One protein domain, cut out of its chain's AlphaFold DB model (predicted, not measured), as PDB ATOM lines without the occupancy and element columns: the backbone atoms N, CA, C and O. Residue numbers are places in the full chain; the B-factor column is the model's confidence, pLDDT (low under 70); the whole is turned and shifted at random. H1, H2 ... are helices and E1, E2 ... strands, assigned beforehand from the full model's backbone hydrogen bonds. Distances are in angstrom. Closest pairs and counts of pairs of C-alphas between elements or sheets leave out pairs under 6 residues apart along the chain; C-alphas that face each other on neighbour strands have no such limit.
ATOM      1  N   VAL A   9      29.140 103.029  51.506       88.88
ATOM      2  CA  VAL A   9      29.429 101.593  51.487       88.88
ATOM      3  C   VAL A   9      28.223 100.905  50.864       88.88
ATOM      4  O   VAL A   9      27.109 101.060  51.357       88.88
ATOM      5  N   THR A  10      28.429 100.166  49.776       90.00
ATOM      6  CA  THR A  10      27.379  99.367  49.130       90.00
ATOM      7  C   THR A  10      27.553  97.913  49.534       90.00
ATOM      8  O   THR A  10      28.628  97.348  49.347       90.00
ATOM      9  N   LEU A  11      26.492  97.314  50.062       88.38
ATOM     10  CA  LEU A  11      26.425  95.897  50.381       88.38
ATOM     11  C   LEU A  11      25.806  95.160  49.191       88.38
ATOM     12  O   LEU A  11      24.780  95.583  48.642       88.38
ATOM     13  N   VAL A  12      26.470  94.083  48.774       85.81
ATOM     14  CA  VAL A  12      26.086  93.260  47.625       85.81
ATOM     15  C   VAL A  12      25.854  91.823  48.067       85.81
ATOM     16  O   VAL A  12      26.587  91.290  48.897       85.81
ATOM     17  N   GLU A  13      24.831  91.197  47.505       82.12
ATOM     18  CA  GLU A  13      24.608  89.764  47.609       82.12
ATOM     19  C   GLU A  13      25.379  89.083  46.474       82.12
ATOM     20  O   GLU A  13      25.281  89.496  45.316       82.12
ATOM     21  N   ARG A  14      26.162  88.049  46.803       79.25
ATOM     22  CA  ARG A  14      26.931  87.258  45.834       79.25
ATOM     23  C   ARG A  14      26.442  85.814  45.851       79.25
ATOM     24  O   ARG A  14      26.596  85.131  46.862       79.25
ATOM     25  N   ARG A  15      25.907  85.323  44.729       68.88
ATOM     26  CA  ARG A  15      25.505  83.913  44.590       68.88
ATOM     27  C   ARG A  15      26.706  83.042  44.207       68.88
ATOM     28  O   ARG A  15      27.507  83.424  43.359       68.88
ATOM     29  N   ALA A  16      26.818  81.867  44.828       60.88
ATOM     30  CA  ALA A  16      27.800  80.862  44.438       60.88
ATOM     31  C   ALA A  16      27.453  80.295  43.051       60.88
ATOM     32  O   ALA A  16      26.325  79.869  42.804       60.88
ATOM     33  N   GLU A  17      28.432  80.321  42.151       59.94
ATOM     34  CA  GLU A  17      28.311  79.882  40.764       59.94
ATOM     35  C   GLU A  17      28.291  78.350  40.685       59.94
ATOM     36  O   GLU A  17      29.330  77.709  40.541       59.94
ATOM     37  N   TRP A  18      27.119  77.727  40.774       56.88
ATOM     38  CA  TRP A  18      26.976  76.345  40.312       56.88
ATOM     39  C   TRP A  18      26.412  76.389  38.897       56.88
ATOM     40  O   TRP A  18      25.245  76.713  38.697       56.88
ATOM     41  N   ALA A  19      27.280  76.046  37.946       51.38
ATOM     42  CA  ALA A  19      27.054  75.965  36.506       51.38
ATOM     43  C   ALA A  19      27.002  77.315  35.759       51.38
ATOM     44  O   ALA A  19      25.961  77.934  35.573       51.38
ATOM     45  N   SER A  20      28.176  77.670  35.226       57.22
ATOM     46  CA  SER A  20      28.338  78.316  33.919       57.22
ATOM     47  C   SER A  20      27.771  79.734  33.763       57.22
ATOM     48  O   SER A  20      26.820  79.938  33.015       57.22
ATOM     49  N   GLY A  21      28.430  80.733  34.363       51.31
ATOM     50  CA  GLY A  21      28.364  82.102  33.836       51.31
ATOM     51  C   GLY A  21      28.300  83.228  34.861       51.31
ATOM     52  O   GLY A  21      27.271  83.884  34.961       51.31
ATOM     53  N   GLY A  22      29.422  83.516  35.523       56.31
ATOM     54  CA  GLY A  22      29.684  84.772  36.225       56.31
ATOM     55  C   GLY A  22      29.020  84.882  37.598       56.31
ATOM     56  O   GLY A  22      27.803  84.772  37.737       56.31
ATOM     57  N   ALA A  23      29.815  85.184  38.625       57.47
ATOM     58  CA  ALA A  23      29.303  85.578  39.928       57.47
ATOM     59  C   ALA A  23      28.475  86.860  39.754       57.47
ATOM     60  O   ALA A  23      29.016  87.946  39.545       57.47
ATOM     61  N   ALA A  24      27.150  86.734  39.801       70.19
ATOM     62  CA  ALA A  24      26.261  87.881  39.777       70.19
ATOM     63  C   ALA A  24      26.256  88.524  41.171       70.19
ATOM     64  O   ALA A  24      25.675  87.981  42.113       70.19
ATOM     65  N   GLU A  25      26.928  89.667  41.304       80.50
ATOM     66  CA  GLU A  25      26.812  90.537  42.474       80.50
ATOM     67  C   GLU A  25      25.603  91.461  42.298       80.50
ATOM     68  O   GLU A  25      25.486  92.168  41.293       80.50
ATOM     69  N   ARG A  26      24.686  91.463  43.269       80.44
ATOM     70  CA  ARG A  26      23.505  92.335  43.261       80.44
ATOM     71  C   ARG A  26      23.534  93.284  44.458       80.44
ATOM     72  O   ARG A  26      23.512  92.812  45.592       80.44
ATOM     73  N   PRO A  27      23.569  94.611  44.248       86.69
ATOM     74  CA  PRO A  27      23.511  95.561  45.350       86.69
ATOM     75  C   PRO A  27      22.123  95.545  45.987       86.69
ATOM     76  O   PRO A  27      21.119  95.533  45.276       86.69
ATOM     77  N   PHE A  28      22.074  95.582  47.316       86.56
ATOM     78  CA  PHE A  28      20.810  95.484  48.050       86.56
ATOM     79  C   PHE A  28      20.677  96.510  49.186       86.56
ATOM     80  O   PHE A  28      19.574  96.985  49.462       86.56
ATOM     81  N   ALA A  29      21.793  96.943  49.778       91.31
ATOM     82  CA  ALA A  29      21.810  97.982  50.802       91.31
ATOM     83  C   ALA A  29      22.968  98.967  50.608       91.31
ATOM     84  O   ALA A  29      23.998  98.649  50.010       91.31
ATOM     85  N   GLN A  30      22.799 100.183  51.124       93.19
ATOM     86  CA  GLN A  30      23.847 101.197  51.185       93.19
ATOM     87  C   GLN A  30      23.894 101.864  52.551       93.19
ATOM     88  O   GLN A  30      22.876 102.312  53.065       93.19
ATOM     89  N   LEU A  31      25.097 102.026  53.085       93.31
ATOM     90  CA  LEU A  31      25.377 102.889  54.224       93.31
ATOM     91  C   LEU A  31      25.994 104.175  53.687       93.31
ATOM     92  O   LEU A  31      26.965 104.130  52.931       93.31
ATOM     93  N   ARG A  32      25.429 105.327  54.043       93.62
ATOM     94  CA  ARG A  32      25.912 106.632  53.583       93.62
ATOM     95  C   ARG A  32      26.295 107.502  54.765       93.62
ATOM     96  O   ARG A  32      25.464 107.717  55.635       93.62
ATOM     97  N   TYR A  33      27.519 108.011  54.757       92.56
ATOM     98  CA  TYR A  33      28.025 108.980  55.716       92.56
ATOM     99  C   TYR A  33      27.684 110.398  55.256       92.56
ATOM    100  O   TYR A  33      28.151 110.856  54.202       92.56
ATOM    101  N   GLY A  34      26.825 111.065  56.018       88.75
ATOM    102  CA  GLY A  34      26.354 112.415  55.761       88.75
ATOM    103  C   GLY A  34      27.361 113.500  56.146       88.75
ATOM    104  O   GLY A  34      28.488 113.243  56.574       88.75
ATOM    105  N   LEU A  35      26.966 114.755  55.919       86.69
ATOM    106  CA  LEU A  35      27.730 115.935  56.354       86.69
ATOM    107  C   LEU A  35      27.553 116.227  57.849       86.69
ATOM    108  O   LEU A  35      28.350 116.958  58.421       86.69
ATOM    109  N   ASP A  36      26.514 115.651  58.438       89.75
ATOM    110  CA  ASP A  36      26.180 115.623  59.860       89.75
ATOM    111  C   ASP A  36      27.017 114.611  60.652       89.75
ATOM    112  O   ASP A  36      26.749 114.385  61.825       89.75
ATOM    113  N   GLU A  37      28.018 113.998  60.015       89.12
ATOM    114  CA  GLU A  37      28.876 112.980  60.627       89.12
ATOM    115  C   GLU A  37      28.110 111.727  61.085       89.12
ATOM    116  O   GLU A  37      28.586 110.964  61.925       89.12
ATOM    117  N   MET A  38      26.942 111.479  60.485       93.81
ATOM    118  CA  MET A  38      26.127 110.302  60.760       93.81
ATOM    119  C   MET A  38      26.054 109.374  59.553       93.81
ATOM    120  O   MET A  38      26.024 109.785  58.391       93.81
ATOM    121  N   TRP A  39      26.006 108.083  59.833       94.50
ATOM    122  CA  TRP A  39      25.695 107.038  58.879       94.50
ATOM    123  C   TRP A  39      24.188 106.863  58.772       94.50
ATOM    124  O   TRP A  39      23.474 106.918  59.760       94.50
ATOM    125  N   SER A  40      23.692 106.624  57.566       94.75
ATOM    126  CA  SER A  40      22.284 106.325  57.302       94.75
ATOM    127  C   SER A  40      22.163 105.105  56.400       94.75
ATOM    128  O   SER A  40      22.926 104.967  55.438       94.75
ATOM    129  N   LEU A  41      21.186 104.246  56.686       94.75
ATOM    130  CA  LEU A  41      20.906 103.035  55.921       94.75
ATOM    131  C   LEU A  41      19.908 103.304  54.787       94.75
ATOM    132  O   LEU A  41      18.878 103.954  54.967       94.75
ATOM    133  N   TYR A  42      20.215 102.781  53.607       93.62
ATOM    134  CA  TYR A  42      19.413 102.874  52.395       93.62
ATOM    135  C   TYR A  42      19.157 101.481  51.827       93.62
ATOM    136  O   TYR A  42      20.055 100.639  51.815       93.62
ATOM    137  N   TYR A  43      17.960 101.273  51.286       91.12
ATOM    138  CA  TYR A  43      17.580 100.071  50.545       91.12
ATOM    139  C   TYR A  43      17.355 100.401  49.066       91.12
ATOM    140  O   TYR A  43      17.072 101.553  48.702       91.12
ATOM    141  N   LEU A  44      17.502  99.396  48.207       87.88
ATOM    142  CA  LEU A  44      17.194  99.512  46.787       87.88
ATOM    143  C   LEU A  44      15.703  99.221  46.567       87.88
ATOM    144  O   LEU A  44      15.261  98.094  46.749       87.88
ATOM    145  N   ALA A  45      14.920 100.234  46.192       84.44
ATOM    146  CA  ALA A  45      13.513 100.040  45.834       84.44
ATOM    147  C   ALA A  45      13.368  99.452  44.416       84.44
ATOM    148  O   ALA A  45      14.270  99.619  43.593       84.44
ATOM    149  N   ASP A  46      12.202  98.879  44.092       77.19
ATOM    150  CA  ASP A  46      11.920  98.168  42.825       77.19
ATOM    151  C   ASP A  46      12.255  98.950  41.546       77.19
ATOM    152  O   ASP A  46      12.622  98.377  40.526       77.19
ATOM    153  N   ALA A  47      12.195 100.283  41.595       76.56
ATOM    154  CA  ALA A  47      12.557 101.159  40.480       76.56
ATOM    155  C   ALA A  47      14.080 101.378  40.315       76.56
ATOM    156  O   ALA A  47      14.495 102.322  39.644       76.56
ATOM    157  N   GLY A  48      14.925 100.595  40.997       81.00
ATOM    158  CA  GLY A  48      16.383 100.777  41.021       81.00
ATOM    159  C   GLY A  48      16.835 102.041  41.763       81.00
ATOM    160  O   GLY A  48      17.972 102.493  41.609       81.00
ATOM    161  N   ARG A  49      15.948 102.646  42.565       89.19
ATOM    162  CA  ARG A  49      16.218 103.890  43.294       89.19
ATOM    163  C   ARG A  49      16.539 103.599  44.754       89.19
ATOM    164  O   ARG A  49      15.723 103.027  45.468       89.19
ATOM    165  N   TRP A  50      17.678 104.104  45.216       91.38
ATOM    166  CA  TRP A  50      18.043 104.095  46.632       91.38
ATOM    167  C   TRP A  50      17.105 104.981  47.454       91.38
ATOM    168  O   TRP A  50      16.927 106.162  47.137       91.38
ATOM    169  N   ARG A  51      16.536 104.422  48.522       91.81
ATOM    170  CA  ARG A  51      15.667 105.129  49.471       91.81
ATOM    171  C   ARG A  51      16.168 104.933  50.903       91.81
ATOM    172  O   ARG A  51      16.675 103.854  51.195       91.81
ATOM    173  N   PRO A  52      16.044 105.945  51.779       92.62
ATOM    174  CA  PRO A  52      16.385 105.780  53.188       92.62
ATOM    175  C   PRO A  52      15.482 104.712  53.808       92.62
ATOM    176  O   PRO A  52      14.284 104.663  53.513       92.62
ATOM    177  N   TYR A  53      16.056 103.843  54.634       91.81
ATOM    178  CA  TYR A  53      15.305 102.804  55.322       91.81
ATOM    179  C   TYR A  53      14.496 103.430  56.471       91.81
ATOM    180  O   TYR A  53      15.085 103.987  57.393       91.81
ATOM    181  N   PRO A  54      13.151 103.374  56.438       89.75
ATOM    182  CA  PRO A  54      12.309 104.177  57.330       89.75
ATOM    183  C   PRO A  54      12.317 103.716  58.794       89.75
ATOM    184  O   PRO A  54      11.783 104.419  59.644       89.75
ATOM    185  N   ARG A  55      12.864 102.529  59.084       88.00
ATOM    186  CA  ARG A  55      12.906 101.939  60.435       88.00
ATOM    187  C   ARG A  55      14.284 102.009  61.090       88.00
ATOM    188  O   ARG A  55      14.467 101.416  62.144       88.00
ATOM    189  N   SER A  56      15.231 102.697  60.463       90.62
ATOM    190  CA  SER A  56      16.562 102.922  61.014       90.62
ATOM    191  C   SER A  56      16.758 104.410  61.252       90.62
ATOM    192  O   SER A  56      16.263 105.249  60.492       90.62
ATOM    193  N   VAL A  57      17.449 104.728  62.338       92.50
ATOM    194  CA  VAL A  57      17.855 106.091  62.667       92.50
ATOM    195  C   VAL A  57      19.304 106.293  62.232       92.50
ATOM    196  O   VAL A  57      20.066 105.331  62.208       92.50
ATOM    197  N   PRO A  58      19.709 107.511  61.848       92.75
ATOM    198  CA  PRO A  58      21.112 107.774  61.577       92.75
ATOM    199  C   PRO A  58      21.993 107.553  62.815       92.75
ATOM    200  O   PRO A  58      21.594 107.894  63.926       92.75
ATOM    201  N   GLU A  59      23.199 107.028  62.610       92.94
ATOM    202  CA  GLU A  59      24.085 106.564  63.683       92.94
ATOM    203  C   GLU A  59      25.524 107.044  63.488       92.94
ATOM    204  O   GLU A  59      26.028 107.120  62.371       92.94
ATOM    205  N   ILE A  60      26.252 107.302  64.573       91.81
ATOM    206  CA  ILE A  60      27.667 107.732  64.503       91.81
ATOM    207  C   ILE A  60      28.609 106.633  63.981       91.81
ATOM    208  O   ILE A  60      29.746 106.891  63.585       91.81
ATOM    209  N   SER A  61      28.142 105.386  63.982       89.06
ATOM    210  CA  SER A  61      28.868 104.199  63.545       89.06
ATOM    211  C   SER A  61      28.018 103.429  62.537       89.06
ATOM    212  O   SER A  61      26.801 103.376  62.690       89.06
ATOM    213  N   PRO A  62      28.618 102.778  61.528       87.62
ATOM    214  CA  PRO A  62      27.870 101.911  60.626       87.62
ATOM    215  C   PRO A  62      27.426 100.600  61.293       87.62
ATOM    216  O   PRO A  62      26.563  99.921  60.751       87.62
ATOM    217  N   VAL A  63      28.008 100.221  62.438       90.12
ATOM    218  CA  VAL A  63      27.777  98.909  63.070       90.12
ATOM    219  C   VAL A  63      26.319  98.703  63.509       90.12
ATOM    220  O   VAL A  63      25.758  97.680  63.129       90.12
ATOM    221  N   PRO A  64      25.654  99.639  64.219       92.06
ATOM    222  CA  PRO A  64      24.240  99.471  64.576       92.06
ATOM    223  C   PRO A  64      23.310  99.373  63.356       92.06
ATOM    224  O   PRO A  64      22.304  98.672  63.391       92.06
ATOM    225  N   LEU A  65      23.680 100.007  62.239       91.38
ATOM    226  CA  LEU A  65      22.913  99.950  60.992       91.38
ATOM    227  C   LEU A  65      23.003  98.582  60.301       91.38
ATOM    228  O   LEU A  65      22.132  98.245  59.503       91.38
ATOM    229  N   LEU A  66      24.045  97.794  60.582       89.88
ATOM    230  CA  LEU A  66      24.121  96.407  60.121       89.88
ATOM    231  C   LEU A  66      23.111  95.527  60.871       89.88
ATOM    232  O   LEU A  66      22.449  94.709  60.246       89.88
ATOM    233  N   ASP A  67      22.911  95.765  62.168       90.06
ATOM    234  CA  ASP A  67      21.883  95.071  62.959       90.06
ATOM    235  C   ASP A  67      20.459  95.452  62.501       90.06
ATOM    236  O   ASP A  67      19.579  94.601  62.373       90.06
ATOM    237  N   ASP A  68      20.235  96.728  62.151       89.50
ATOM    238  CA  ASP A  68      18.982  97.176  61.521       89.50
ATOM    239  C   ASP A  68      18.723  96.502  60.165       89.50
ATOM    240  O   ASP A  68      17.567  96.237  59.813       89.50
ATOM    241  N   LEU A  69      19.781  96.251  59.390       88.50
ATOM    242  CA  LEU A  69      19.707  95.536  58.119       88.50
ATOM    243  C   LEU A  69      19.325  94.073  58.340       88.50
ATOM    244  O   LEU A  69      18.421  93.590  57.655       88.50
ATOM    245  N   ASP A  70      19.948  93.402  59.310       86.12
ATOM    246  CA  ASP A  70      19.634  92.016  59.669       86.12
ATOM    247  C   ASP A  70      18.172  91.885  60.124       86.12
ATOM    248  O   ASP A  70      17.435  91.042  59.618       86.12
ATOM    249  N   ARG A  71      17.687  92.802  60.972       84.44
ATOM    250  CA  ARG A  71      16.260  92.870  61.353       84.44
ATOM    251  C   ARG A  71      15.344  93.189  60.168       84.44
ATOM    252  O   ARG A  71      14.232  92.675  60.063       84.44
ATOM    253  N   GLY A  72      15.783  94.059  59.259       80.44
ATOM    254  CA  GLY A  72      15.033  94.418  58.056       80.44
ATOM    255  C   GLY A  72      14.920  93.275  57.047       80.44
ATOM    256  O   GLY A  72      13.968  93.258  56.257       80.44
ATOM    257  N   ALA A  73      15.838  92.305  57.100       75.06
ATOM    258  CA  ALA A  73      15.817  91.105  56.275       75.06
ATOM    259  C   ALA A  73      14.523  90.309  56.447       75.06
ATOM    260  O   ALA A  73      13.898  89.922  55.461       75.06
ATOM    261  N   GLU A  74      14.072  90.165  57.693       73.62
ATOM    262  CA  GLU A  74      12.850  89.442  58.060       73.62
ATOM    263  C   GLU A  74      11.584  90.090  57.479       73.62
ATOM    264  O   GLU A  74      10.551  89.446  57.319       73.62
ATOM    265  N   THR A  75      11.667  91.378  57.141       71.19
ATOM    266  CA  THR A  75      10.536  92.190  56.670       71.19
ATOM    267  C   THR A  75      10.539  92.442  55.159       71.19
ATOM    268  O   THR A  75       9.658  93.143  54.664       71.19
TER     269      THR A  75
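What this domain is: This is residues 9 to 75 of the 85 residues of an uncharacterized protein of Amycolatopsis thermoflava (UniProt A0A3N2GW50). A strongly twisted sheet of four strands has a single helix, H1, over one face, running along E3. The E1 and E2 hairpin reaches away from this body, and its tip, residues 17 to 22, sticks out as an arm. The 67 printed residues hold E1, E2, E3, E4 and H1 in that order; the antiparallel sheet, E1 - E2 - E3 - E4, is a meander, each strand the neighbour of the one before. The class is mixed, helices and strands, in two layers, a sheet with a helix on one face. The whole is loose, with a radius of gyration of the C-alphas of 13.7 A and spans of 45 by 21 by 20 A.

How they stand to each other: E2, residues 25 to 33, bends by 62 degrees at residue 28. E1, residues 9 to 14, is its antiparallel neighbour at 162 degrees, with N 9 and O 31 at 2.8 A, within hydrogen-bond range. E3, residues 39 to 45, is on the other side of E2, antiparallel at 146 degrees, with N 40 and O 32 at 2.8 A. E4, residues 49 to 52, is an edge strand, antiparallel to E3 at 140 degrees, with N 43 and O 51 at 2.9 A. E1 and E4 are apart. H1, residues 63 to 73, is on the sheet at a height of 9.7 A and along E3, at 14 degrees on the local plane; the closest C-alphas of the two, Leu 41 and Leu 65, are 6.3 A apart. In H1, 6 of 7 O i to N i+4 pairs are within hydrogen-bond range.

Where its parts are: E1 starts at C-alpha 9, (29.429, 101.593, 51.487). E2 measures 22.7 A, E3 19.2 A, H1 15.8 A, E1 15.6 A and E4 10.1 A. H1 ends at C-alpha 73, (15.817, 91.105, 56.275).

The domain as a whole: The C-alphas farthest apart, Ala 19 and Asp 36, are 46.0 A apart. The printed part has no cut and no long link. Residues 15 to 23 are under pLDDT 70.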